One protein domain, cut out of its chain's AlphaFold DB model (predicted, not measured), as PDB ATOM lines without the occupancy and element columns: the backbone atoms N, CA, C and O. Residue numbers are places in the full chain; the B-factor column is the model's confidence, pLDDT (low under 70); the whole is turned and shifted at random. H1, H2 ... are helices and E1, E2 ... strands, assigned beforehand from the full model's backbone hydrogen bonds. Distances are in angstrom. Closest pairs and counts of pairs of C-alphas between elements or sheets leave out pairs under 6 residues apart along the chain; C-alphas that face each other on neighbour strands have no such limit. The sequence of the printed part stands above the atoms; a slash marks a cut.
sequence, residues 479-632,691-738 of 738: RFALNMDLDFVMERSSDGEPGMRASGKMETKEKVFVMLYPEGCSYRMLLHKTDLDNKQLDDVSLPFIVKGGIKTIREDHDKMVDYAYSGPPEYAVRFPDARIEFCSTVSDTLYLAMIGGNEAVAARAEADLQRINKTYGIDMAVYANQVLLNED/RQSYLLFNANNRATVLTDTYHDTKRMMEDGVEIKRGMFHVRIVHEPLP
ATOM      1  N   ARG A 479     172.223 163.712  34.206       95.94
ATOM      2  CA  ARG A 479     171.389 164.671  34.915       95.94
ATOM      3  C   ARG A 479     171.130 165.887  34.044       95.94
ATOM      4  O   ARG A 479     172.045 166.593  33.621       95.94
ATOM      5  N   PHE A 480     169.856 166.142  33.793       96.50
ATOM      6  CA  PHE A 480     169.398 167.226  32.938       96.50
ATOM      7  C   PHE A 480     168.397 168.081  33.712       96.50
ATOM      8  O   PHE A 480     167.561 167.556  34.437       96.50
ATOM      9  N   ALA A 481     168.491 169.398  33.601       96.75
ATOM     10  CA  ALA A 481     167.486 170.322  34.091       96.75
ATOM     11  C   ALA A 481     166.399 170.502  33.027       96.75
ATOM     12  O   ALA A 481     166.708 170.833  31.883       96.75
ATOM     13  N   LEU A 482     165.144 170.301  33.412       95.31
ATOM     14  CA  LEU A 482     163.960 170.534  32.596       95.31
ATOM     15  C   LEU A 482     163.209 171.742  33.159       95.31
ATOM     16  O   LEU A 482     162.790 171.725  34.315       95.31
ATOM     17  N   ASN A 483     163.011 172.754  32.319       94.81
ATOM     18  CA  ASN A 483     162.099 173.861  32.583       94.81
ATOM     19  C   ASN A 483     161.020 173.882  31.501       94.81
ATOM     20  O   ASN A 483     161.314 173.678  30.318       94.81
ATOM     21  N   MET A 484     159.785 174.135  31.916       93.56
ATOM     22  CA  MET A 484     158.637 174.202  31.025       93.56
ATOM     23  C   MET A 484     157.767 175.399  31.383       93.56
ATOM     24  O   MET A 484     157.344 175.527  32.532       93.56
ATOM     25  N   ASP A 485     157.442 176.209  30.380       93.62
ATOM     26  CA  ASP A 485     156.525 177.335  30.517       93.62
ATOM     27  C   ASP A 485     155.367 177.190  29.525       93.62
ATOM     28  O   ASP A 485     155.540 176.740  28.390       93.62
ATOM     29  N   LEU A 486     154.180 177.605  29.956       92.25
ATOM     30  CA  LEU A 486     152.969 177.668  29.151       92.25
ATOM     31  C   LEU A 486     152.415 179.090  29.205       92.25
ATOM     32  O   LEU A 486     152.119 179.596  30.284       92.25
ATOM     33  N   ASP A 487     152.233 179.716  28.047       93.62
ATOM     34  CA  ASP A 487     151.514 180.981  27.888       93.62
ATOM     35  C   ASP A 487     150.418 180.819  26.831       93.62
ATOM     36  O   ASP A 487     150.698 180.589  25.652       93.62
ATOM     37  N   PHE A 488     149.158 180.958  27.241       92.75
ATOM     38  CA  PHE A 488     148.021 180.755  26.356       92.75
ATOM     39  C   PHE A 488     147.052 181.938  26.303       92.75
ATOM     40  O   PHE A 488     146.905 182.713  27.248       92.75
ATOM     41  N   VAL A 489     146.364 182.044  25.165       92.94
ATOM     42  CA  VAL A 489     145.195 182.884  24.918       92.94
ATOM     43  C   VAL A 489     144.211 182.072  24.085       92.94
ATOM     44  O   VAL A 489     144.499 181.699  22.949       92.94
ATOM     45  N   MET A 490     143.036 181.844  24.645       90.75
ATOM     46  CA  MET A 490     141.908 181.188  24.006       90.75
ATOM     47  C   MET A 490     140.756 182.183  23.899       90.75
ATOM     48  O   MET A 490     140.532 182.980  24.808       90.75
ATOM     49  N   GLU A 491     140.017 182.136  22.805       91.06
ATOM     50  CA  GLU A 491     138.803 182.910  22.589       91.06
ATOM     51  C   GLU A 491     137.682 181.966  22.171       91.06
ATOM     52  O   GLU A 491     137.915 181.019  21.437       91.06
ATOM     53  N   ARG A 492     136.466 182.186  22.654       87.31
ATOM     54  CA  ARG A 492     135.272 181.490  22.184       87.31
ATOM     55  C   ARG A 492     134.318 182.523  21.632       87.31
ATOM     56  O   ARG A 492     133.913 183.430  22.364       87.31
ATOM     57  N   SER A 493     133.940 182.351  20.378       87.00
ATOM     58  CA  SER A 493     132.997 183.227  19.702       87.00
ATOM     59  C   SER A 493     131.603 182.608  19.682       87.00
ATOM     60  O   SER A 493     131.454 181.420  19.406       87.00
ATOM     61  N   SER A 494     130.583 183.418  19.964       80.62
ATOM     62  CA  SER A 494     129.174 183.098  19.704       80.62
ATOM     63  C   SER A 494     128.695 184.057  18.629       80.62
ATOM     64  O   SER A 494     128.896 185.262  18.758       80.62
ATOM     65  N   ASP A 495     128.119 183.537  17.547       80.81
ATOM     66  CA  ASP A 495     127.539 184.358  16.472       80.81
ATOM     67  C   ASP A 495     128.535 185.327  15.796       80.81
ATOM     68  O   ASP A 495     128.166 186.392  15.309       80.81
ATOM     69  N   GLY A 496     129.819 184.949  15.753       77.38
ATOM     70  CA  GLY A 496     130.895 185.755  15.158       77.38
ATOM     71  C   GLY A 496     131.486 186.826  16.081       77.38
ATOM     72  O   GLY A 496     132.466 187.464  15.706       77.38
ATOM     73  N   GLU A 497     130.955 186.976  17.293       81.81
ATOM     74  CA  GLU A 497     131.420 187.930  18.300       81.81
ATOM     75  C   GLU A 497     132.135 187.216  19.465       81.81
ATOM     76  O   GLU A 497     131.725 186.111  19.841       81.81
ATOM     77  N   PRO A 498     133.171 187.813  20.089       79.56
ATOM     78  CA  PRO A 498     133.870 187.203  21.219       79.56
ATOM     79  C   PRO A 498     132.938 187.087  22.435       79.56
ATOM     80  O   PRO A 498     132.597 188.088  23.067       79.56
ATOM     81  N   GLY A 499     132.539 185.864  22.785       82.88
ATOM     82  CA  GLY A 499     131.717 185.581  23.966       82.88
ATOM     83  C   GLY A 499     132.551 185.324  25.224       82.88
ATOM     84  O   GLY A 499     132.122 185.617  26.342       82.88
ATOM     85  N   MET A 500     133.767 184.797  25.057       88.19
ATOM     86  CA  MET A 500     134.703 184.542  26.151       88.19
ATOM     87  C   MET A 500     136.145 184.635  25.660       88.19
ATOM     88  O   MET A 500     136.462 184.171  24.571       88.19
ATOM     89  N   ARG A 501     137.041 185.170  26.485       91.38
ATOM     90  CA  ARG A 501     138.488 185.094  26.291       91.38
ATOM     91  C   ARG A 501     139.134 184.582  27.570       91.38
ATOM     92  O   ARG A 501     138.795 185.039  28.649       91.38
ATOM     93  N   ALA A 502     140.071 183.656  27.473       90.75
ATOM     94  CA  ALA A 502     140.844 183.156  28.601       90.75
ATOM     95  C   ALA A 502     142.329 183.289  28.281       90.75
ATOM     96  O   ALA A 502     142.757 182.961  27.179       90.75
ATOM     97  N   SER A 503     143.121 183.778  29.223       93.69
ATOM     98  CA  SER A 503     144.572 183.845  29.082       93.69
ATOM     99  C   SER A 503     145.243 183.466  30.381       93.69
ATOM    100  O   SER A 503     144.755 183.833  31.446       93.69
ATOM    101  N   GLY A 504     146.370 182.771  30.300       92.75
ATOM    102  CA  GLY A 504     147.088 182.319  31.480       92.75
ATOM    103  C   GLY A 504     148.550 182.040  31.187       92.75
ATOM    104  O   GLY A 504     148.915 181.685  30.067       92.75
ATOM    105  N   LYS A 505     149.376 182.214  32.218       94.44
ATOM    106  CA  LYS A 505     150.792 181.871  32.204       94.44
ATOM    107  C   LYS A 505     151.121 180.950  33.373       94.44
ATOM    108  O   LYS A 505     150.827 181.273  34.528       94.44
ATOM    109  N   MET A 506     151.768 179.833  33.070       93.69
ATOM    110  CA  MET A 506     152.269 178.859  34.033       93.69
ATOM    111  C   MET A 506     153.733 178.547  33.746       93.69
ATOM    112  O   MET A 506     154.160 178.595  32.597       93.69
ATOM    113  N   GLU A 507     154.486 178.196  34.777       94.62
ATOM    114  CA  GLU A 507     155.864 177.716  34.635       94.62
ATOM    115  C   GLU A 507     156.172 176.661  35.691       94.62
ATOM    116  O   GLU A 507     155.538 176.635  36.749       94.62
ATOM    117  N   THR A 508     157.154 175.804  35.425       93.62
ATOM    118  CA  THR A 508     157.719 174.899  36.431       93.62
ATOM    119  C   THR A 508     158.145 175.683  37.677       93.62
ATOM    120  O   THR A 508     158.925 176.630  37.588       93.62
ATOM    121  N   LYS A 509     157.623 175.286  38.846       92.94
ATOM    122  CA  LYS A 509     157.813 175.957  40.145       92.94
ATOM    123  C   LYS A 509     159.279 176.122  40.507       92.94
ATOM    124  O   LYS A 509     159.709 177.157  41.011       92.94
ATOM    125  N   GLU A 510     160.010 175.043  40.303       92.69
ATOM    126  CA  GLU A 510     161.406 174.900  40.641       92.69
ATOM    127  C   GLU A 510     162.115 174.166  39.516       92.69
ATOM    128  O   GLU A 510     161.495 173.570  38.633       92.69
ATOM    129  N   LYS A 511     163.441 174.219  39.562       91.88
ATOM    130  CA  LYS A 511     164.283 173.529  38.602       91.88
ATOM    131  C   LYS A 511     164.131 172.026  38.789       91.88
ATOM    132  O   LYS A 511     164.570 171.480  39.802       91.88
ATOM    133  N   VAL A 512     163.529 171.361  37.812       94.38
ATOM    134  CA  VAL A 512     163.312 169.918  37.868       94.38
ATOM    135  C   VAL A 512     164.476 169.201  37.208       94.38
ATOM    136  O   VAL A 512     164.920 169.587  36.131       94.38
ATOM    137  N   PHE A 513     164.961 168.139  37.846       95.38
ATOM    138  CA  PHE A 513     166.006 167.296  37.281       95.38
ATOM    139  C   PHE A 513     165.442 165.979  36.771       95.38
ATOM    140  O   PHE A 513     164.608 165.345  37.419       95.38
ATOM    141  N   VAL A 514     165.937 165.568  35.614       95.19
ATOM    142  CA  VAL A 514     165.548 164.364  34.886       95.19
ATOM    143  C   VAL A 514     166.792 163.572  34.500       95.19
ATOM    144  O   VAL A 514     167.895 164.118  34.417       95.19
ATOM    145  N   MET A 515     166.601 162.282  34.273       94.88
ATOM    146  CA  MET A 515     167.612 161.327  33.833       94.88
ATOM    147  C   MET A 515     167.125 160.609  32.577       94.88
ATOM    148  O   MET A 515     165.921 160.470  32.357       94.88
ATOM    149  N   LEU A 516     168.068 160.142  31.763       94.44
ATOM    150  CA  LEU A 516     167.797 159.358  30.567       94.44
ATOM    151  C   LEU A 516     167.966 157.870  30.860       94.44
ATOM    152  O   LEU A 516     169.011 157.448  31.349       94.44
ATOM    153  N   TYR A 517     166.976 157.053  30.525       92.44
ATOM    154  CA  TYR A 517     167.092 155.596  30.612       92.44
ATOM    155  C   TYR A 517     166.888 154.957  29.235       92.44
ATOM    156  O   TYR A 517     166.217 155.537  28.374       92.44
ATOM    157  N   PRO A 518     167.515 153.799  28.970       91.81
ATOM    158  CA  PRO A 518     167.486 153.207  27.645       91.81
ATOM    159  C   PRO A 518     166.116 152.635  27.288       91.81
ATOM    160  O   PRO A 518     165.551 151.837  28.027       91.81
ATOM    161  N   GLU A 519     165.659 152.940  26.077       89.62
ATOM    162  CA  GLU A 519     164.550 152.247  25.430       89.62
ATOM    163  C   GLU A 519     164.961 151.877  23.998       89.62
ATOM    164  O   GLU A 519     165.006 152.726  23.104       89.62
ATOM    165  N   GLY A 520     165.308 150.607  23.775       88.06
ATOM    166  CA  GLY A 520     165.795 150.138  22.474       88.06
ATOM    167  C   GLY A 520     167.088 150.849  22.062       88.06
ATOM    168  O   GLY A 520     168.119 150.655  22.703       88.06
ATOM    169  N   CYS A 521     167.022 151.683  21.022       88.50
ATOM    170  CA  CYS A 521     168.125 152.532  20.538       88.50
ATOM    171  C   CYS A 521     167.927 154.028  20.815       88.50
ATOM    172  O   CYS A 521     168.735 154.855  20.408       88.50
ATOM    173  N   SER A 522     166.883 154.358  21.569       91.88
ATOM    174  CA  SER A 522     166.595 155.696  22.069       91.88
ATOM    175  C   SER A 522     166.718 155.748  23.595       91.88
ATOM    176  O   SER A 522     167.090 154.772  24.269       91.88
ATOM    177  N   TYR A 523     166.430 156.921  24.133       93.62
ATOM    178  CA  TYR A 523     166.332 157.220  25.545       93.62
ATOM    179  C   TYR A 523     164.952 157.785  25.856       93.62
ATOM    180  O   TYR A 523     164.397 158.545  25.063       93.62
ATOM    181  N   ARG A 524     164.438 157.441  27.033       92.50
ATOM    182  CA  ARG A 524     163.286 158.102  27.647       92.50
ATOM    183  C   ARG A 524     163.731 158.933  28.836       92.50
ATOM    184  O   ARG A 524     164.748 158.629  29.460       92.50
ATOM    185  N   MET A 525     162.965 159.973  29.145       92.88
ATOM    186  CA  MET A 525     163.195 160.805  30.323       92.88
ATOM    187  C   MET A 525     162.397 160.286  31.521       92.88
ATOM    188  O   MET A 525     161.229 159.928  31.398       92.88
ATOM    189  N   LEU A 526     163.026 160.296  32.692       91.31
ATOM    190  CA  LEU A 526     162.399 160.048  33.990       91.31
ATOM    191  C   LEU A 526     162.819 161.153  34.959       91.31
ATOM    192  O   LEU A 526     163.927 161.677  34.835       91.31
ATOM    193  N   LEU A 527     161.986 161.510  35.939       91.56
ATOM    194  CA  LEU A 527     162.422 162.413  37.005       91.56
ATOM    195  C   LEU A 527     163.589 161.780  37.773       91.56
ATOM    196  O   LEU A 527     163.547 160.626  38.182       91.56
ATOM    197  N   HIS A 528     164.645 162.555  38.011       90.62
ATOM    198  CA  HIS A 528     165.868 162.054  38.642       90.62
ATOM    199  C   HIS A 528     165.633 161.611  40.100       90.62
ATOM    200  O   HIS A 528     166.386 160.808  40.647       90.62
ATOM    201  N   LYS A 529     164.599 162.147  40.760       87.38
ATOM    202  CA  LYS A 529     164.225 161.778  42.133       87.38
ATOM    203  C   LYS A 529     163.350 160.522  42.221       87.38
ATOM    204  O   LYS A 529     163.154 160.039  43.333       87.38
ATOM    205  N   THR A 530     162.843 160.018  41.090       86.38
ATOM    206  CA  THR A 530     161.849 158.943  41.069       86.38
ATOM    207  C   THR A 530     162.345 157.710  41.810       86.38
ATOM    208  O   THR A 530     163.432 157.190  41.545       86.38
ATOM    209  N   ASP A 531     161.511 157.215  42.715       85.88
ATOM    210  CA  ASP A 531     161.660 155.911  43.340       85.88
ATOM    211  C   ASP A 531     160.639 154.947  42.733       85.88
ATOM    212  O   ASP A 531     159.460 154.974  43.074       85.88
ATOM    213  N   LEU A 532     161.061 154.116  41.778       82.56
ATOM    214  CA  LEU A 532     160.141 153.180  41.131       82.56
ATOM    215  C   LEU A 532     159.724 152.039  42.057       82.56
ATOM    216  O   LEU A 532     158.680 151.431  41.802       82.56
ATOM    217  N   ASP A 533     160.495 151.796  43.119       74.94
ATOM    218  CA  ASP A 533     160.158 150.825  44.148       74.94
ATOM    219  C   ASP A 533     159.128 151.403  45.118       74.94
ATOM    220  O   ASP A 533     158.310 150.651  45.626       74.94
ATOM    221  N   ASN A 534     159.114 152.723  45.344       76.25
ATOM    222  CA  ASN A 534     158.201 153.420  46.261       76.25
ATOM    223  C   ASN A 534     157.474 154.590  45.586       76.25
ATOM    224  O   ASN A 534     157.566 155.730  46.045       76.25
ATOM    225  N   LYS A 535     156.752 154.302  44.499       67.44
ATOM    226  CA  LYS A 535     156.127 155.335  43.663       67.44
ATOM    227  C   LYS A 535     155.164 156.225  44.447       67.44
ATOM    228  O   LYS A 535     154.185 155.752  45.023       67.44
ATOM    229  N   GLN A 536     155.396 157.528  44.370       69.06
ATOM    230  CA  GLN A 536     154.479 158.582  44.793       69.06
ATOM    231  C   GLN A 536     153.994 159.381  43.574       69.06
ATOM    232  O   GLN A 536     154.615 159.375  42.512       69.06
ATOM    233  N   LEU A 537     152.881 160.110  43.706       60.00
ATOM    234  CA  LEU A 537     152.359 160.962  42.623       60.00
ATOM    235  C   LEU A 537     153.387 162.023  42.163       60.00
ATOM    236  O   LEU A 537     153.453 162.374  40.982       60.00
ATOM    237  N   ASP A 538     154.236 162.486  43.080       72.06
ATOM    238  CA  ASP A 538     155.315 163.448  42.818       72.06
ATOM    239  C   ASP A 538     156.461 162.867  41.969       72.06
ATOM    240  O   ASP A 538     157.309 163.620  41.482       72.06
ATOM    241  N   ASP A 539     156.493 161.544  41.772       73.81
ATOM    242  CA  ASP A 539     157.469 160.856  40.921       73.81
ATOM    243  C   ASP A 539     157.064 160.823  39.443       73.81
ATOM    244  O   ASP A 539     157.860 160.420  38.594       73.81
ATOM    245  N   VAL A 540     155.829 161.226  39.131       76.44
ATOM    246  CA  VAL A 540     155.243 161.210  37.778       76.44
ATOM    247  C   VAL A 540     154.640 162.566  37.392       76.44
ATOM    248  O   VAL A 540     153.937 162.672  36.382       76.44
ATOM    249  N   SER A 541     154.904 163.610  38.182       84.62
ATOM    250  CA  SER A 541     154.377 164.956  37.963       84.62
ATOM    251  C   SER A 541     155.426 166.056  38.163       84.62
ATOM    252  O   SER A 541     156.411 165.918  38.884       84.62
ATOM    253  N   LEU A 542     155.210 167.164  37.465       87.88
ATOM    254  CA  LEU A 542     155.957 168.404  37.491       87.88
ATOM    255  C   LEU A 542     155.131 169.455  38.242       87.88
ATOM    256  O   LEU A 542     153.995 169.732  37.842       87.88
ATOM    257  N   PRO A 543     155.677 170.085  39.291       89.38
ATOM    258  CA  PRO A 543     154.991 171.177  39.959       89.38
ATOM    259  C   PRO A 543     155.041 172.423  39.073       89.38
ATOM    260  O   PRO A 543     156.119 172.916  38.744       89.38
ATOM    261  N   PHE A 544     153.883 172.951  38.694       90.75
ATOM    262  CA  PHE A 544     153.751 174.224  37.991       90.75
ATOM    263  C   PHE A 544     153.158 175.272  38.921       90.75
ATOM    264  O   PHE A 544     152.279 174.959  39.718       90.75
ATOM    265  N   ILE A 545     153.591 176.519  38.777       92.31
ATOM    266  CA  ILE A 545     153.012 177.681  39.451       92.31
ATOM    267  C   ILE A 545     152.286 178.579  38.463       92.31
ATOM    268  O   ILE A 545     152.729 178.784  37.330       92.31
ATOM    269  N   VAL A 546     151.183 179.160  38.920       90.50
ATOM    270  CA  VAL A 546     150.447 180.180  38.172       90.50
ATOM    271  C   VAL A 546     151.175 181.512  38.288       90.50
ATOM    272  O   VAL A 546     151.356 182.039  39.383       90.50
ATOM    273  N   LYS A 547     151.581 182.085  37.155       93.50
ATOM    274  CA  LYS A 547     152.227 183.407  37.098       93.50
ATOM    275  C   LYS A 547     151.225 184.537  36.909       93.50
ATOM    276  O   LYS A 547     151.502 185.673  37.278       93.50
ATOM    277  N   GLY A 548     150.072 184.225  36.333       90.56
ATOM    278  CA  GLY A 548     148.987 185.165  36.119       90.56
ATOM    279  C   GLY A 548     148.016 184.655  35.068       90.56
ATOM    280  O   GLY A 548     148.273 183.658  34.394       90.56
ATOM    281  N   GLY A 549     146.900 185.354  34.931       90.50
ATOM    282  CA  GLY A 549     145.884 185.024  33.951       90.50
ATOM    283  C   GLY A 549     144.564 185.706  34.256       90.50
ATOM    284  O   GLY A 549     144.287 186.070  35.400       90.50
ATOM    285  N   ILE A 550     143.777 185.896  33.209       91.38
ATOM    286  CA  ILE A 550     142.456 186.507  33.263       91.38
ATOM    287  C   ILE A 550     141.519 185.738  32.347       91.38
ATOM    288  O   ILE A 550     141.897 185.324  31.245       91.38
ATOM    289  N   LYS A 551     140.278 185.584  32.792       89.88
ATOM    290  CA  LYS A 551     139.164 185.190  31.943       89.88
ATOM    291  C   LYS A 551     138.227 186.373  31.787       89.88
ATOM    292  O   LYS A 551     137.673 186.854  32.763       89.88
ATOM    293  N   THR A 552     138.007 186.785  30.556       90.25
ATOM    294  CA  THR A 552     137.042 187.802  30.177       90.25
ATOM    295  C   THR A 552     135.771 187.128  29.670       90.25
ATOM    296  O   THR A 552     135.838 186.245  28.813       90.25
ATOM    297  N   ILE A 553     134.608 187.522  30.183       88.12
ATOM    298  CA  ILE A 553     133.298 187.002  29.758       88.12
ATOM    299  C   ILE A 553     132.434 188.178  29.307       88.12
ATOM    300  O   ILE A 553     132.492 189.246  29.918       88.12
ATOM    301  N   ARG A 554     131.635 187.986  28.254       87.62
ATOM    302  CA  ARG A 554     130.574 188.928  27.889       87.62
ATOM    303  C   ARG A 554     129.380 188.733  28.831       87.62
ATOM    304  O   ARG A 554     128.782 187.660  28.844       87.62
ATOM    305  N   GLU A 555     129.060 189.749  29.625       86.75
ATOM    306  CA  GLU A 555     127.902 189.757  30.530       86.75
ATOM    307  C   GLU A 555     126.678 190.430  29.900       86.75
ATOM    308  O   GLU A 555     126.741 190.959  28.785       86.75
ATOM    309  N   ASP A 556     125.565 190.434  30.640       78.56
ATOM    310  CA  ASP A 556     124.352 191.168  30.284       78.56
ATOM    311  C   ASP A 556     124.716 192.618  29.897       78.56
ATOM    312  O   ASP A 556     125.411 193.310  30.647       78.56
ATOM    313  N   HIS A 557     124.210 193.091  28.748       80.75
ATOM    314  CA  HIS A 557     124.525 194.381  28.093       80.75
ATOM    315  C   HIS A 557     125.839 194.440  27.282       80.75
ATOM    316  O   HIS A 557     126.411 195.521  27.133       80.75
ATOM    317  N   ASP A 558     126.323 193.311  26.751       82.88
ATOM    318  CA  ASP A 558     127.495 193.224  25.852       82.88
ATOM    319  C   ASP A 558     128.817 193.739  26.454       82.88
ATOM    320  O   ASP A 558     129.806 193.972  25.752       82.88
ATOM    321  N   LYS A 559     128.875 193.894  27.780       88.38
ATOM    322  CA  LYS A 559     130.078 194.353  28.469       88.38
ATOM    323  C   LYS A 559     131.012 193.176  28.732       88.38
ATOM    324  O   LYS A 559     130.628 192.189  29.349       88.38
ATOM    325  N   MET A 560     132.267 193.323  28.320       88.62
ATOM    326  CA  MET A 560     133.338 192.396  28.677       88.62
ATOM    327  C   MET A 560     133.804 192.665  30.110       88.62
ATOM    328  O   MET A 560     134.175 193.796  30.439       88.62
ATOM    329  N   VAL A 561     133.776 191.639  30.958       90.62
ATOM    330  CA  VAL A 561     134.206 191.716  32.360       90.62
ATOM    331  C   VAL A 561     135.320 190.711  32.622       90.62
ATOM    332  O   VAL A 561     135.203 189.542  32.256       90.62
ATOM    333  N   ASP A 562     136.400 191.187  33.243       91.44
ATOM    334  CA  ASP A 562     137.578 190.389  33.575       91.44
ATOM    335  C   ASP A 562     137.452 189.742  34.956       91.44
ATOM    336  O   ASP A 562     137.158 190.396  35.957       91.44
ATOM    337  N   TYR A 563     137.777 188.458  35.002       87.44
ATOM    338  CA  TYR A 563     137.806 187.628  36.191       87.44
ATOM    339  C   TYR A 563     139.200 187.037  36.384       87.44
ATOM    340  O   TYR A 563     139.755 186.404  35.481       87.44
ATOM    341  N   ALA A 564     139.761 187.210  37.580       85.38
ATOM    342  CA  ALA A 564     140.963 186.490  37.982       85.38
ATOM    343  C   ALA A 564     140.638 185.006  38.216       85.38
ATOM    344  O   ALA A 564     139.546 184.662  38.672       85.38
ATOM    345  N   TYR A 565     141.595 184.124  37.926       83.12
ATOM    346  CA  TYR A 565     141.447 182.703  38.227       83.12
ATOM    347  C   TYR A 565     141.380 182.458  39.740       83.12
ATOM    348  O   TYR A 565     142.131 183.053  40.509       83.12
ATOM    349  N   SER A 566     140.489 181.554  40.153       72.31
ATOM    350  CA  SER A 566     140.255 181.198  41.562       72.31
ATOM    351  C   SER A 566     140.836 179.828  41.942       72.31
ATOM    352  O   SER A 566     140.541 179.319  43.020       72.31
ATOM    353  N   GLY A 567     141.582 179.201  41.027       72.12
ATOM    354  CA  GLY A 567     142.205 177.892  41.216       72.12
ATOM    355  C   GLY A 567     143.409 177.917  42.167       72.12
ATOM    356  O   GLY A 567     143.797 178.977  42.668       72.12
ATOM    357  N   PRO A 568     144.018 176.749  42.436       79.44
ATOM    358  CA  PRO A 568     145.217 176.670  43.257       79.44
ATOM    359  C   PRO A 568     146.377 177.471  42.632       79.44
ATOM    360  O   PRO A 568     146.490 177.559  41.408       79.44
ATOM    361  N   PRO A 569     147.292 178.015  43.452       82.69
ATOM    362  CA  PRO A 569     148.496 178.676  42.944       82.69
ATOM    363  C   PRO A 569     149.483 177.690  42.297       82.69
ATOM    364  O   PRO A 569     150.396 178.125  41.595       82.69
ATOM    365  N   GLU A 570     149.303 176.383  42.530       86.25
ATOM    366  CA  GLU A 570     150.167 175.314  42.031       86.25
ATOM    367  C   GLU A 570     149.352 174.160  41.435       86.25
ATOM    368  O   GLU A 570     148.314 173.777  41.976       86.25
ATOM    369  N   TYR A 571     149.858 173.576  40.350       84.38
ATOM    370  CA  TYR A 571     149.265 172.427  39.666       84.38
ATOM    371  C   TYR A 571     150.299 171.315  39.483       84.38
ATOM    372  O   TYR A 571     151.482 171.588  39.280       84.38
ATOM    373  N   ALA A 572     149.846 170.063  39.523       83.12
ATOM    374  CA  ALA A 572     150.679 168.895  39.262       83.12
ATOM    375  C   ALA A 572     150.524 168.495  37.789       83.12
ATOM    376  O   ALA A 572     149.613 167.764  37.403       83.12
ATOM    377  N   VAL A 573     151.407 169.001  36.935       83.06
ATOM    378  CA  VAL A 573     151.394 168.663  35.508       83.06
ATOM    379  C   VAL A 573     151.997 167.288  35.336       83.06
ATOM    380  O   VAL A 573     153.054 167.012  35.882       83.06
ATOM    381  N   ARG A 574     151.359 166.393  34.593       82.12
ATOM    382  CA  ARG A 574     151.941 165.067  34.396       82.12
ATOM    383  C   ARG A 574     153.262 165.178  33.631       82.12
ATOM    384  O   ARG A 574     153.390 166.003  32.728       82.12
ATOM    385  N   PHE A 575     154.248 164.368  34.010       86.38
ATOM    386  CA  PHE A 575     155.554 164.395  33.360       86.38
ATOM    387  C   PHE A 575     155.410 164.083  31.856       86.38
ATOM    388  O   PHE A 575     154.729 163.108  31.515       86.38
ATOM    389  N   PRO A 576     155.989 164.900  30.953       86.06
ATOM    390  CA  PRO A 576     155.851 164.696  29.517       86.06
ATOM    391  C   PRO A 576     156.568 163.421  29.072       86.06
ATOM    392  O   PRO A 576     157.614 163.055  29.608       86.06
ATOM    393  N   ASP A 577     156.023 162.764  28.052       86.88
ATOM    394  CA  ASP A 577     156.671 161.610  27.437       86.88
ATOM    395  C   ASP A 577     157.686 162.102  26.407       86.88
ATOM    396  O   ASP A 577     157.325 162.588  25.335       86.88
ATOM    397  N   ALA A 578     158.964 162.039  26.765       90.00
ATOM    398  CA  ALA A 578     160.050 162.521  25.932       90.00
ATOM    399  C   ALA A 578     160.923 161.362  25.463       90.00
ATOM    400  O   ALA A 578     161.454 160.600  26.277       90.00
ATOM    401  N   ARG A 579     161.098 161.276  24.144       92.06
ATOM    402  CA  ARG A 579     161.948 160.302  23.476       92.06
ATOM    403  C   ARG A 579     163.083 161.023  22.764       92.06
ATOM    404  O   ARG A 579     162.847 161.850  21.888       92.06
ATOM    405  N   ILE A 580     164.306 160.665  23.144       92.62
ATOM    406  CA  ILE A 580     165.541 161.226  22.602       92.62
ATOM    407  C   ILE A 580     166.318 160.136  21.860       92.62
ATOM    408  O   ILE A 580     166.578 159.063  22.409       92.62
ATOM    409  N   GLU A 581     166.717 160.394  20.624       90.69
ATOM    410  CA  GLU A 581     167.505 159.508  19.781       90.69
ATOM    411  C   GLU A 581     168.790 160.208  19.323       90.69
ATOM    412  O   GLU A 581     168.813 160.976  18.368       90.69
ATOM    413  N   PHE A 582     169.918 159.875  19.955       89.50
ATOM    414  CA  PHE A 582     171.222 160.414  19.539       89.50
ATOM    415  C   PHE A 582     171.759 159.796  18.234       89.50
ATOM    416  O   PHE A 582     172.811 160.207  17.749       89.50
ATOM    417  N   CYS A 583     171.060 158.805  17.673       85.31
ATOM    418  CA  CYS A 583     171.556 157.957  16.588       85.31
ATOM    419  C   CYS A 583     170.978 158.249  15.218       85.31
ATOM    420  O   CYS A 583     171.551 157.822  14.217       85.31
ATOM    421  N   SER A 584     169.861 158.962  15.155       81.50
ATOM    422  CA  SER A 584     169.201 159.272  13.902       81.50
ATOM    423  C   SER A 584     169.252 160.772  13.629       81.50
ATOM    424  O   SER A 584     169.577 161.591  14.488       81.50
ATOM    425  N   THR A 585     168.955 161.135  12.387       78.69
ATOM    426  CA  THR A 585     168.639 162.519  12.020       78.69
ATOM    427  C   THR A 585     167.155 162.827  12.221       78.69
ATOM    428  O   THR A 585     166.702 163.897  11.819       78.69
ATOM    429  N   VAL A 586     166.374 161.871  12.741       84.56
ATOM    430  CA  VAL A 586     164.960 162.082  13.045       84.56
ATOM    431  C   VAL A 586     164.894 162.994  14.259       84.56
ATOM    432  O   VAL A 586     165.669 162.841  15.198       84.56
ATOM    433  N   SER A 587     163.992 163.971  14.223       87.06
ATOM    434  CA  SER A 587     163.797 164.859  15.361       87.06
ATOM    435  C   SER A 587     163.346 164.074  16.590       87.06
ATOM    436  O   SER A 587     162.450 163.230  16.504       87.06
ATOM    437  N   ASP A 588     163.920 164.418  17.735       90.94
ATOM    438  CA  ASP A 588     163.451 163.988  19.044       90.94
ATOM    439  C   ASP A 588     162.028 164.481  19.279       90.94
ATOM    440  O   ASP A 588     161.619 165.516  18.737       90.94
ATOM    441  N   THR A 589     161.281 163.761  20.109       89.31
ATOM    442  CA  THR A 589     159.884 164.081  20.395       89.31
ATOM    443  C   THR A 589     159.660 164.285  21.884       89.31
ATOM    444  O   THR A 589     160.171 163.547  22.723       89.31
ATOM    445  N   LEU A 590     158.864 165.296  22.228       88.50
ATOM    446  CA  LEU A 590     158.327 165.478  23.574       88.50
ATOM    447  C   LEU A 590     156.823 165.674  23.480       88.50
ATOM    448  O   LEU A 590     156.361 166.692  22.967       88.50
ATOM    449  N   TYR A 591     156.072 164.693  23.964       86.31
ATOM    450  CA  TYR A 591     154.619 164.724  24.040       86.31
ATOM    451  C   TYR A 591     154.192 165.373  25.352       86.31
ATOM    452  O   TYR A 591     154.527 164.907  26.445       86.31
ATOM    453  N   LEU A 592     153.455 166.475  25.237       81.94
ATOM    454  CA  LEU A 592     152.933 167.198  26.385       81.94
ATOM    455  C   LEU A 592     151.713 166.458  26.936       81.94
ATOM    456  O   LEU A 592     150.753 166.187  26.213       81.94
ATOM    457  N   ALA A 593     151.761 166.134  28.225       74.81
ATOM    458  CA  ALA A 593     150.658 165.503  28.930       74.81
ATOM    459  C   ALA A 593     149.688 166.552  29.504       74.81
ATOM    460  O   ALA A 593     150.003 167.740  29.587       74.81
ATOM    461  N   MET A 594     148.501 166.101  29.917       74.00
ATOM    462  CA  MET A 594     147.508 166.959  30.567       74.00
ATOM    463  C   MET A 594     148.012 167.513  31.904       74.00
ATOM    464  O   MET A 594     148.736 166.854  32.657       74.00
ATOM    465  N   ILE A 595     147.543 168.713  32.229       74.69
ATOM    466  CA  ILE A 595     147.673 169.323  33.545       74.69
ATOM    467  C   ILE A 595     146.664 168.639  34.465       74.69
ATOM    468  O   ILE A 595     145.452 168.834  34.333       74.69
ATOM    469  N   GLY A 596     147.173 167.811  35.378       64.56
ATOM    470  CA  GLY A 596     146.380 167.213  36.440       64.56
ATOM    471  C   GLY A 596     146.177 168.206  37.582       64.56
ATOM    472  O   GLY A 596     147.092 168.923  37.997       64.56
ATOM    473  N   GLY A 597     144.970 168.245  38.137       53.84
ATOM    474  CA  GLY A 597     144.826 168.700  39.515       53.84
ATOM    475  C   GLY A 597     145.441 167.641  40.429       53.84
ATOM    476  O   GLY A 597     145.256 166.451  40.191       53.84
ATOM    477  N   ASN A 598     146.162 168.041  41.477       53.34
ATOM    478  CA  ASN A 598     146.422 167.136  42.602       53.34
ATOM    479  C   ASN A 598     145.055 166.582  43.053       53.34
ATOM    480  O   ASN A 598     144.154 167.386  43.242       53.34
ATOM    481  N   GLU A 599     144.855 165.267  43.185       51.53
ATOM    482  CA  GLU A 599     143.533 164.689  43.507       51.53
ATOM    483  C   GLU A 599     142.904 165.315  44.761       51.53
ATOM    484  O   GLU A 599     141.704 165.577  44.792       51.53
ATOM    485  N   ALA A 600     143.715 165.671  45.763       45.78
ATOM    486  CA  ALA A 600     143.251 166.384  46.951       45.78
ATOM    487  C   ALA A 600     142.842 167.839  46.652       45.78
ATOM    488  O   ALA A 600     141.974 168.398  47.322       45.78
ATOM    489  N   VAL A 601     143.458 168.456  45.644       44.62
ATOM    490  CA  VAL A 601     143.127 169.792  45.136       44.62
ATOM    491  C   VAL A 601     141.949 169.747  44.168       44.62
ATOM    492  O   VAL A 601     141.145 170.658  44.219       44.62
ATOM    493  N   ALA A 602     141.781 168.698  43.359       46.03
ATOM    494  CA  ALA A 602     140.601 168.474  42.531       46.03
ATOM    495  C   ALA A 602     139.372 168.194  43.406       46.03
ATOM    496  O   ALA A 602     138.335 168.806  43.198       46.03
ATOM    497  N   ALA A 603     139.511 167.375  44.455       50.69
ATOM    498  CA  ALA A 603     138.456 167.127  45.437       50.69
ATOM    499  C   ALA A 603     138.135 168.370  46.294       50.69
ATOM    500  O   ALA A 603     136.969 168.635  46.585       50.69
ATOM    501  N   ARG A 604     139.144 169.177  46.674       44.78
ATOM    502  CA  ARG A 604     138.908 170.489  47.310       44.78
ATOM    503  C   ARG A 604     138.281 171.485  46.350       44.78
ATOM    504  O   ARG A 604     137.335 172.143  46.742       44.78
ATOM    505  N   ALA A 605     138.760 171.565  45.114       42.12
ATOM    506  CA  ALA A 605     138.196 172.417  44.082       42.12
ATOM    507  C   ALA A 605     136.765 171.995  43.764       42.12
ATOM    508  O   ALA A 605     135.945 172.863  43.556       42.12
ATOM    509  N   GLU A 606     136.419 170.708  43.799       47.03
ATOM    510  CA  GLU A 606     135.049 170.217  43.639       47.03
ATOM    511  C   GLU A 606     134.164 170.603  44.837       47.03
ATOM    512  O   GLU A 606     133.056 171.113  44.650       47.03
ATOM    513  N   ALA A 607     134.673 170.465  46.065       50.94
ATOM    514  CA  ALA A 607     133.992 170.925  47.277       50.94
ATOM    515  C   ALA A 607     133.831 172.461  47.329       50.94
ATOM    516  O   ALA A 607     132.798 172.967  47.781       50.94
ATOM    517  N   ASP A 608     134.816 173.205  46.824       42.34
ATOM    518  CA  ASP A 608     134.833 174.664  46.746       42.34
ATOM    519  C   ASP A 608     134.041 175.180  45.527       42.34
ATOM    520  O   ASP A 608     133.386 176.210  45.636       42.34
ATOM    521  N   LEU A 609     133.980 174.452  44.404       41.94
ATOM    522  CA  LEU A 609     133.154 174.735  43.214       41.94
ATOM    523  C   LEU A 609     131.668 174.570  43.524       41.94
ATOM    524  O   LEU A 609     130.853 175.377  43.075       41.94
ATOM    525  N   GLN A 610     131.313 173.570  44.338       50.53
ATOM    526  CA  GLN A 610     129.959 173.438  44.880       50.53
ATOM    527  C   GLN A 610     129.608 174.568  45.862       50.53
ATOM    528  O   GLN A 610     128.430 174.897  46.007       50.53
ATOM    529  N   ARG A 611     130.607 175.190  46.510       46.16
ATOM    530  CA  ARG A 611     130.421 176.306  47.452       46.16
ATOM    531  C   ARG A 611     130.487 177.698  46.827       46.16
ATOM    532  O   ARG A 611     129.831 178.589  47.360       46.16
ATOM    533  N   ILE A 612     131.267 177.913  45.765       41.72
ATOM    534  CA  ILE A 612     131.660 179.267  45.357       41.72
ATOM    535  C   ILE A 612     130.917 179.816  44.153       41.72
ATOM    536  O   ILE A 612     130.604 180.989  44.262       41.72
ATOM    537  N   ASN A 613     130.584 179.114  43.059       44.06
ATOM    538  CA  ASN A 613     129.663 179.702  42.063       44.06
ATOM    539  C   ASN A 613     129.414 178.846  40.816       44.06
ATOM    540  O   ASN A 613     130.350 178.430  40.141       44.06
ATOM    541  N   LYS A 614     128.151 178.809  40.379       43.53
ATOM    542  CA  LYS A 614     127.747 178.422  39.013       43.53
ATOM    543  C   LYS A 614     128.144 179.444  37.925       43.53
ATOM    544  O   LYS A 614     127.800 179.239  36.767       43.53
ATOM    545  N   THR A 615     128.870 180.514  38.264       47.19
ATOM    546  CA  THR A 615     129.143 181.629  37.334       47.19
ATOM    547  C   THR A 615     130.580 182.196  37.384       47.19
ATOM    548  O   THR A 615     131.034 182.746  36.387       47.19
ATOM    549  N   TYR A 616     131.350 182.015  38.469       49.16
ATOM    550  CA  TYR A 616     132.565 182.815  38.735       49.16
ATOM    551  C   TYR A 616     133.798 182.034  39.238       49.16
ATOM    552  O   TYR A 616     134.880 182.608  39.312       49.16
ATOM    553  N   GLY A 617     133.681 180.738  39.559       53.38
ATOM    554  CA  GLY A 617     134.843 179.893  39.862       53.38
ATOM    555  C   GLY A 617     135.504 179.435  38.565       53.38
ATOM    556  O   GLY A 617     134.914 178.662  37.814       53.38
ATOM    557  N   ILE A 618     136.688 179.956  38.257       64.94
ATOM    558  CA  ILE A 618     137.340 179.758  36.963       64.94
ATOM    559  C   ILE A 618     138.688 179.099  37.240       64.94
ATOM    560  O   ILE A 618     139.638 179.756  37.665       64.94
ATOM    561  N   ASP A 619     138.757 177.786  37.049       74.19
ATOM    562  CA  ASP A 619     140.009 177.042  37.137       74.19
ATOM    563  C   ASP A 619     140.801 177.231  35.834       74.19
ATOM    564  O   ASP A 619     140.295 176.974  34.738       74.19
ATOM    565  N   MET A 620     142.046 177.696  35.945       82.94
ATOM    566  CA  MET A 620     142.925 177.898  34.796       82.94
ATOM    567  C   MET A 620     143.282 176.580  34.098       82.94
ATOM    568  O   MET A 620     143.438 176.578  32.876       82.94
ATOM    569  N   ALA A 621     143.380 175.467  34.834       80.75
ATOM    570  CA  ALA A 621     143.770 174.176  34.268       80.75
ATOM    571  C   ALA A 621     142.797 173.694  33.190       80.75
ATOM    572  O   ALA A 621     143.228 173.065  32.229       80.75
ATOM    573  N   VAL A 622     141.510 174.038  33.294       78.50
ATOM    574  CA  VAL A 622     140.506 173.708  32.269       78.50
ATOM    575  C   VAL A 622     140.886 174.336  30.926       78.50
ATOM    576  O   VAL A 622     140.954 173.643  29.914       78.50
ATOM    577  N   TYR A 623     141.208 175.630  30.922       83.88
ATOM    578  CA  TYR A 623     141.587 176.360  29.706       83.88
ATOM    579  C   TYR A 623     142.969 175.960  29.197       83.88
ATOM    580  O   TYR A 623     143.166 175.785  27.998       83.88
ATOM    581  N   ALA A 624     143.923 175.761  30.105       85.88
ATOM    582  CA  ALA A 624     145.258 175.299  29.755       85.88
ATOM    583  C   ALA A 624     145.230 173.885  29.133       85.88
ATOM    584  O   ALA A 624     145.930 173.626  28.156       85.88
ATOM    585  N   ASN A 625     144.367 172.989  29.623       82.50
ATOM    586  CA  ASN A 625     144.168 171.666  29.029       82.50
ATOM    587  C   ASN A 625     143.516 171.733  27.643       82.50
ATOM    588  O   ASN A 625     143.908 170.966  26.770       82.50
ATOM    589  N   GLN A 626     142.606 172.675  27.381       80.50
ATOM    590  CA  GLN A 626     142.068 172.881  26.025       80.50
ATOM    591  C   GLN A 626     143.161 173.277  25.023       80.50
ATOM    592  O   GLN A 626     143.133 172.863  23.869       80.50
ATOM    593  N   VAL A 627     144.188 174.007  25.468       81.56
ATOM    594  CA  VAL A 627     145.354 174.349  24.635       81.56
ATOM    595  C   VAL A 627     146.198 173.107  24.317       81.56
ATOM    596  O   VAL A 627     146.744 172.991  23.214       81.56
ATOM    597  N   LEU A 628     146.249 172.145  25.241       76.69
ATOM    598  CA  LEU A 628     146.991 170.886  25.115       76.69
ATOM    599  C   LEU A 628     146.252 169.804  24.312       76.69
ATOM    600  O   LEU A 628     146.907 169.007  23.639       76.69
ATOM    601  N   LEU A 629     144.916 169.787  24.362       73.31
ATOM    602  CA  LEU A 629     144.058 168.714  23.851       73.31
ATOM    603  C   LEU A 629     143.275 169.130  22.596       73.31
ATOM    604  O   LEU A 629     142.741 170.234  22.523       73.31
ATOM    605  N   ASN A 630     143.145 168.231  21.620       64.31
ATOM    606  CA  ASN A 630     142.024 168.283  20.678       64.31
ATOM    607  C   ASN A 630     141.010 167.220  21.073       64.31
ATOM    608  O   ASN A 630     141.380 166.062  21.276       64.31
ATOM    609  N   GLU A 631     139.751 167.627  21.163       60.59
ATOM    610  CA  GLU A 631     138.645 166.723  21.432       60.59
ATOM    611  C   GLU A 631     138.224 166.054  20.120       60.59
ATOM    612  O   GLU A 631     137.857 166.720  19.157       60.59
ATOM    613  N   ASP A 632     138.303 164.727  20.086       62.53
ATOM    614  CA  ASP A 632     137.383 163.913  19.298       62.53
ATOM    615  C   ASP A 632     136.658 163.005  20.304       62.53
ATOM    616  O   ASP A 632     137.191 161.966  20.714       62.53
ATOM    617  N   ARG A 691     144.900 164.175  19.364       66.50
ATOM    618  CA  ARG A 691     146.057 164.955  18.891       66.50
ATOM    619  C   ARG A 691     146.812 165.572  20.064       66.50
ATOM    620  O   ARG A 691     146.514 166.693  20.477       66.50
ATOM    621  N   GLN A 692     147.814 164.851  20.554       68.38
ATOM    622  CA  GLN A 692     148.755 165.368  21.541       68.38
ATOM    623  C   GLN A 692     149.596 166.497  20.936       68.38
ATOM    624  O   GLN A 692     150.105 166.379  19.818       68.38
ATOM    625  N   SER A 693     149.768 167.578  21.695       76.75
ATOM    626  CA  SER A 693     150.769 168.593  21.368       76.75
ATOM    627  C   SER A 693     152.155 167.972  21.549       76.75
ATOM    628  O   SER A 693     152.463 167.445  22.621       76.75
ATOM    629  N   TYR A 694     152.979 168.002  20.503       84.38
ATOM    630  CA  TYR A 694     154.340 167.481  20.548       84.38
ATOM    631  C   TYR A 694     155.346 168.540  20.117       84.38
ATOM    632  O   TYR A 694     155.073 169.380  19.260       84.38
ATOM    633  N   LEU A 695     156.530 168.479  20.715       84.75
ATOM    634  CA  LEU A 695     157.675 169.294  20.341       84.75
ATOM    635  C   LEU A 695     158.668 168.430  19.587       84.75
ATOM    636  O   LEU A 695     158.980 167.325  20.030       84.75
ATOM    637  N   LEU A 696     159.169 168.956  18.473       88.75
ATOM    638  CA  LEU A 696     160.294 168.383  17.751       88.75
ATOM    639  C   LEU A 696     161.557 169.160  18.103       88.75
ATOM    640  O   LEU A 696     161.561 170.389  18.031       88.75
ATOM    641  N   PHE A 697     162.627 168.459  18.456       89.12
ATOM    642  CA  PHE A 697     163.933 169.066  18.714       89.12
ATOM    643  C   PHE A 697     165.068 168.129  18.284       89.12
ATOM    644  O   PHE A 697     164.813 167.055  17.749       89.12
ATOM    645  N   ASN A 698     166.318 168.570  18.428       87.81
ATOM    646  CA  ASN A 698     167.494 167.753  18.141       87.81
ATOM    647  C   ASN A 698     168.519 167.901  19.275       87.81
ATOM    648  O   ASN A 698     169.236 168.900  19.362       87.81
ATOM    649  N   ALA A 699     168.572 166.886  20.128       88.12
ATOM    650  CA  ALA A 699     169.482 166.723  21.246       88.12
ATOM    651  C   ALA A 699     170.857 166.199  20.811       88.12
ATOM    652  O   ALA A 699     171.819 166.294  21.576       88.12
ATOM    653  N   ASN A 700     171.000 165.687  19.584       86.94
ATOM    654  CA  ASN A 700     172.286 165.307  19.002       86.94
ATOM    655  C   ASN A 700     173.065 166.538  18.500       86.94
ATOM    656  O   ASN A 700     173.461 166.643  17.339       86.94
ATOM    657  N   ASN A 701     173.264 167.508  19.392       84.94
ATOM    658  CA  ASN A 701     173.918 168.784  19.104       84.94
ATOM    659  C   ASN A 701     175.198 169.010  19.932       84.94
ATOM    660  O   ASN A 701     175.898 169.999  19.715       84.94
ATOM    661  N   ARG A 702     175.514 168.093  20.865       87.50
ATOM    662  CA  ARG A 702     176.668 168.160  21.788       87.50
ATOM    663  C   ARG A 702     176.734 169.462  22.610       87.50
ATOM    664  O   ARG A 702     177.799 169.860  23.085       87.50
ATOM    665  N   ALA A 703     175.609 170.154  22.779       89.56
ATOM    666  CA  ALA A 703     175.522 171.418  23.498       89.56
ATOM    667  C   ALA A 703     175.108 171.212  24.962       89.56
ATOM    668  O   ALA A 703     174.591 170.169  25.346       89.56
ATOM    669  N   THR A 704     175.311 172.237  25.804       90.62
ATOM    670  CA  THR A 704     174.749 172.226  27.172       90.62
ATOM    671  C   THR A 704     173.229 172.233  27.105       90.62
ATOM    672  O   THR A 704     172.564 171.643  27.938       90.62
ATOM    673  N   VAL A 705     172.677 172.967  26.144       93.81
ATOM    674  CA  VAL A 705     171.240 173.142  25.973       93.81
ATOM    675  C   VAL A 705     170.805 172.175  24.881       93.81
ATOM    676  O   VAL A 705     171.098 172.400  23.710       93.81
ATOM    677  N   LEU A 706     170.148 171.084  25.271       88.88
ATOM    678  CA  LEU A 706     169.648 170.088  24.324       88.88
ATOM    679  C   LEU A 706     168.488 170.652  23.504       88.88
ATOM    680  O   LEU A 706     168.385 170.393  22.310       88.88
ATOM    681  N   THR A 707     167.637 171.453  24.141       91.62
ATOM    682  CA  THR A 707     166.564 172.189  23.473       91.62
ATOM    683  C   THR A 707     166.212 173.441  24.266       91.62
ATOM    684  O   THR A 707     166.331 173.456  25.491       91.62
ATOM    685  N   ASP A 708     165.819 174.485  23.544       92.50
ATOM    686  CA  ASP A 708     165.246 175.744  24.027       92.50
ATOM    687  C   ASP A 708     164.276 176.183  22.926       92.50
ATOM    688  O   ASP A 708     164.630 176.906  21.992       92.50
ATOM    689  N   THR A 709     163.103 175.546  22.923       88.94
ATOM    690  CA  THR A 709     162.170 175.598  21.794       88.94
ATOM    691  C   THR A 709     160.825 176.130  22.244       88.94
ATOM    692  O   THR A 709     160.297 175.732  23.284       88.94
ATOM    693  N   TYR A 710     160.265 177.001  21.409       88.50
ATOM    694  CA  TYR A 710     158.907 177.503  21.525       88.50
ATOM    695  C   TYR A 710     158.015 176.827  20.487       88.50
ATOM    696  O   TYR A 710     158.387 176.722  19.318       88.50
ATOM    697  N   HIS A 711     156.818 176.427  20.891       85.50
ATOM    698  CA  HIS A 711     155.808 175.895  19.987       85.50
ATOM    699  C   HIS A 711     154.471 176.561  20.252       85.50
ATOM    700  O   HIS A 711     154.026 176.604  21.393       85.50
ATOM    701  N   ASP A 712     153.850 177.081  19.198       86.75
ATOM    702  CA  ASP A 712     152.559 177.754  19.269       86.75
ATOM    703  C   ASP A 712     151.470 176.827  18.728       86.75
ATOM    704  O   ASP A 712     151.468 176.496  17.541       86.75
ATOM    705  N   THR A 713     150.530 176.415  19.573       85.25
ATOM    706  CA  THR A 713     149.474 175.460  19.200       85.25
ATOM    707  C   THR A 713     148.208 176.127  18.653       85.25
ATOM    708  O   THR A 713     147.096 175.633  18.870       85.25
ATOM    709  N   LYS A 714     148.367 177.246  17.930       88.50
ATOM    710  CA  LYS A 714     147.269 178.000  17.303       88.50
ATOM    711  C   LYS A 714     146.372 177.103  16.458       88.50
ATOM    712  O   LYS A 714     146.844 176.460  15.520       88.50
ATOM    713  N   ARG A 715     145.075 177.084  16.768       87.44
ATOM    714  CA  ARG A 715     144.078 176.295  16.030       87.44
ATOM    715  C   ARG A 715     142.654 176.759  16.309       87.44
ATOM    716  O   ARG A 715     142.374 177.295  17.377       87.44
ATOM    717  N   MET A 716     141.762 176.479  15.365       85.19
ATOM    718  CA  MET A 716     140.316 176.557  15.558       85.19
ATOM    719  C   MET A 716     139.804 175.182  16.007       85.19
ATOM    720  O   MET A 716     140.159 174.171  15.399       85.19
ATOM    721  N   MET A 717     139.008 175.148  17.068       82.12
ATOM    722  CA  MET A 717     138.307 173.969  17.576       82.12
ATOM    723  C   MET A 717     136.826 174.028  17.162       82.12
ATOM    724  O   MET A 717     136.362 175.013  16.579       82.12
ATOM    725  N   GLU A 718     136.076 172.968  17.459       74.88
ATOM    726  CA  GLU A 718     134.617 172.962  17.316       74.88
ATOM    727  C   GLU A 718     133.962 174.005  18.256       74.88
ATOM    728  O   GLU A 718     134.611 174.576  19.137       74.88
ATOM    729  N   ASP A 719     132.685 174.328  18.031       78.81
ATOM    730  CA  ASP A 719     131.902 175.280  18.843       78.81
ATOM    731  C   ASP A 719     132.447 176.720  18.943       78.81
ATOM    732  O   ASP A 719     132.213 177.426  19.934       78.81
ATOM    733  N   GLY A 720     133.165 177.172  17.912       81.31
ATOM    734  CA  GLY A 720     133.627 178.559  17.809       81.31
ATOM    735  C   GLY A 720     134.786 178.908  18.748       81.31
ATOM    736  O   GLY A 720     135.033 180.090  18.979       81.31
ATOM    737  N   VAL A 721     135.482 177.913  19.309       84.12
ATOM    738  CA  VAL A 721     136.666 178.128  20.155       84.12
ATOM    739  C   VAL A 721     137.919 178.260  19.283       84.12
ATOM    740  O   VAL A 721     138.258 177.367  18.518       84.12
ATOM    741  N   GLU A 722     138.646 179.362  19.420       89.56
ATOM    742  CA  GLU A 722     139.926 179.643  18.776       89.56
ATOM    743  C   GLU A 722     141.046 179.720  19.824       89.56
ATOM    744  O   GLU A 722     141.028 180.545  20.741       89.56
ATOM    745  N   ILE A 723     142.089 178.908  19.666       88.56
ATOM    746  CA  ILE A 723     143.345 179.072  20.401       88.56
ATOM    747  C   ILE A 723     144.178 180.104  19.641       88.56
ATOM    748  O   ILE A 723     144.867 179.780  18.674       88.56
ATOM    749  N   LYS A 724     144.113 181.365  20.081       88.81
ATOM    750  CA  LYS A 724     144.870 182.485  19.495       88.81
ATOM    751  C   LYS A 724     146.350 182.460  19.860       88.81
ATOM    752  O   LYS A 724     147.173 183.022  19.136       88.81
ATOM    753  N   ARG A 725     146.691 181.851  20.996       89.44
ATOM    754  CA  ARG A 725     148.064 181.639  21.462       89.44
ATOM    755  C   ARG A 725     148.106 180.394  22.336       89.44
ATOM    756  O   ARG A 725     147.308 180.277  23.258       89.44
ATOM    757  N   GLY A 726     149.048 179.500  22.084       85.69
ATOM    758  CA  GLY A 726     149.296 178.323  22.911       85.69
ATOM    759  C   GLY A 726     150.784 178.042  22.949       85.69
ATOM    760  O   GLY A 726     151.237 177.048  22.394       85.69
ATOM    761  N   MET A 727     151.542 178.983  23.509       89.56
ATOM    762  CA  MET A 727     152.998 178.975  23.496       89.56
ATOM    763  C   MET A 727     153.524 178.063  24.596       89.56
ATOM    764  O   MET A 727     153.411 178.380  25.779       89.56
ATOM    765  N   PHE A 728     154.146 176.965  24.192       88.50
ATOM    766  CA  PHE A 728     154.922 176.095  25.062       88.50
ATOM    767  C   PHE A 728     156.392 176.387  24.869       88.50
ATOM    768  O   PHE A 728     156.895 176.297  23.753       88.50
ATOM    769  N   HIS A 729     157.070 176.714  25.955       92.12
ATOM    770  CA  HIS A 729     158.513 176.829  25.993       92.12
ATOM    771  C   HIS A 729     159.060 175.635  26.759       92.12
ATOM    772  O   HIS A 729     158.700 175.424  27.917       92.12
ATOM    773  N   VAL A 730     159.915 174.845  26.116       92.19
ATOM    774  CA  VAL A 730     160.628 173.759  26.787       92.19
ATOM    775  C   VAL A 730     162.114 173.974  26.648       92.19
ATOM    776  O   VAL A 730     162.641 174.112  25.541       92.19
ATOM    777  N   ARG A 731     162.782 173.939  27.799       95.00
ATOM    778  CA  ARG A 731     164.223 174.057  27.896       95.00
ATOM    779  C   ARG A 731     164.804 172.872  28.651       95.00
ATOM    780  O   ARG A 731     164.513 172.686  29.832       95.00
ATOM    781  N   ILE A 732     165.650 172.099  27.972       95.06
ATOM    782  CA  ILE A 732     166.395 170.977  28.557       95.06
ATOM    783  C   ILE A 732     167.878 171.326  28.540       95.06
ATOM    784  O   ILE A 732     168.452 171.586  27.481       95.06
ATOM    785  N   VAL A 733     168.504 171.324  29.713       96.06
ATOM    786  CA  VAL A 733     169.915 171.676  29.897       96.06
ATOM    787  C   VAL A 733     170.643 170.516  30.564       96.06
ATOM    788  O   VAL A 733     170.236 170.060  31.623       96.06
ATOM    789  N   HIS A 734     171.730 170.032  29.976       96.25
ATOM    790  CA  HIS A 734     172.632 169.073  30.603       96.25
ATOM    791  C   HIS A 734     173.372 169.731  31.772       96.25
ATOM    792  O   HIS A 734     174.171 170.648  31.579       96.25
ATOM    793  N   GLU A 735     173.083 169.268  32.989       95.88
ATOM    794  CA  GLU A 735     173.618 169.802  34.243       95.88
ATOM    795  C   GLU A 735     174.109 168.656  35.136       95.88
ATOM    796  O   GLU A 735     173.429 168.289  36.108       95.88
ATOM    797  N   PRO A 736     175.274 168.075  34.798       93.44
ATOM    798  CA  PRO A 736     175.844 166.976  35.560       93.44
ATOM    799  C   PRO A 736     176.167 167.405  36.998       93.44
ATOM    800  O   PRO A 736     176.370 168.592  37.274       93.44
ATOM    801  N   LEU A 737     176.197 166.445  37.923       92.19
ATOM    802  CA  LEU A 737     176.709 166.697  39.271       92.19
ATOM    803  C   LEU A 737     178.230 166.952  39.216       92.19
ATOM    804  O   LEU A 737     178.901 166.349  38.375       92.19
ATOM    805  N   PRO A 738     178.745 167.876  40.051       78.38
ATOM    806  CA  PRO A 738     180.160 168.243  40.074       78.38
ATOM    807  C   PRO A 738     181.079 167.131  40.583       78.38
ATOM    808  O   PRO A 738     180.606 166.275  41.369       78.38
TER     809      PRO A 738
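AT A GLANCE: This is residues 479 to 632 and 691 to 738 of the 738 residues of an uncharacterized protein of Chitinophagaceae bacterium (UniProt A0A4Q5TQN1). The domain is a long, twisted antiparallel sheet that curls round the short helix H2. The long strands E12, E1, E2 and E5 form a trough holding H2, and at one end E1, E3, E4, E8, E9, E10, E11 and E12 come round in a narrow, nearly closed ring; helix H1 only grazes the sheet. The printed part has 202 residues, with named elements in the order E1 to E9, H1, H2, E10 to E12. The class is mostly strand, and the single sheet of twelve strands is branched. The whole is compact, with a radius of gyration of the C-alphas of 18.7 A, yet elongated in outline, spanning 60 by 36 by 31 A.

IN THESE COORDINATES: E1, residues 480 to 494, is the longest strand at 45.2 A and begins with C-alpha 480 at (169.398, 167.226, 32.938). E2, residues 497 to 508, measures 34.5 A. E3 is residues 512 to 519, measuring 21.6 A, and E4 is residues 522 to 527. E5, residues 541 to 554, measures 35.3 A and bends by 67 degrees at residue 547. E6 is residues 560 to 564 and E7 residues 570 to 574. E7 runs on into E8, residues 577 to 580, at 58 degrees; E9 is residues 588 to 591. H1, residues 599 to 612, measures 18.9 A from C-alpha 599 at (143.533, 164.689, 43.507). H2 is residues 620 to 628 and E10 residues 694 to 697. E11, residues 705 to 712, measures 20.4 A. E12, residues 721 to 734, measures 38.5 A, bends by 52 degrees at residue 724 and ends with C-alpha 734 at (172.632, 169.073, 30.603).

HOW THE PARTS SIT: E1 has E2 and E3 on one side and E12 on the other side. The hairpin of E1 and E2 has N 490 and O 502 2.8 A apart, within hydrogen-bond range, as are N 482 and O 512 of E1 and E3, 2.8 A, and N 487 and O 727 of E1 and E12, 2.9 A. E5 is the other neighbour of E2, with N 503 and O 550 at 2.8 A. E5 has E2 on one side and E6 and E7 on the other side; N 551 and O 563 of E5 and E6 are within hydrogen-bond range at 2.9 A, and so are N 544 and O 571 of E5 and E7 at 2.8 A. From E3 the sheet goes on through E4, with N 517 and O 524 at 2.9 A, to E8, with N 523 and O 580 at 2.8 A. E8 and E9 form a hairpin, with N 579 and O 589 at 2.8 A, and N 590 and O 695 of E9 and E10 are 3.0 A apart. E11 and E12 form a hairpin, with N 711 and O 728 at 2.9 A. E10 and E11 are edge strands; their closest C-alphas, those of Phe 697 and Thr 707, are 6.3 A apart. H2 is on the sheet, and its closest C-alpha pair with E1 is Phe 488 and Ala 624, 7.0 A, and with E12 Val 627 and Gly 726, 5.9 A. H1 only grazes the sheet, with its residues 599 to 602, and is apart from H2. In H1 and H2 every O i to N i+4 pair is within hydrogen-bond range.

THE WHOLE: The C-alphas farthest apart are those of His 557 and Pro 738, 62.6 A. Residues 633 to 690 are not printed, and C-alphas 632 and 691 are 8.7 A apart across this cut. Of the links that are printed whole, the one from E4 to E5, 13 residues, is long. The mean pLDDT of the printed part is 82.0; 31 residues are under 70, among them residues 596 to 618, and H1 has a mean of 46.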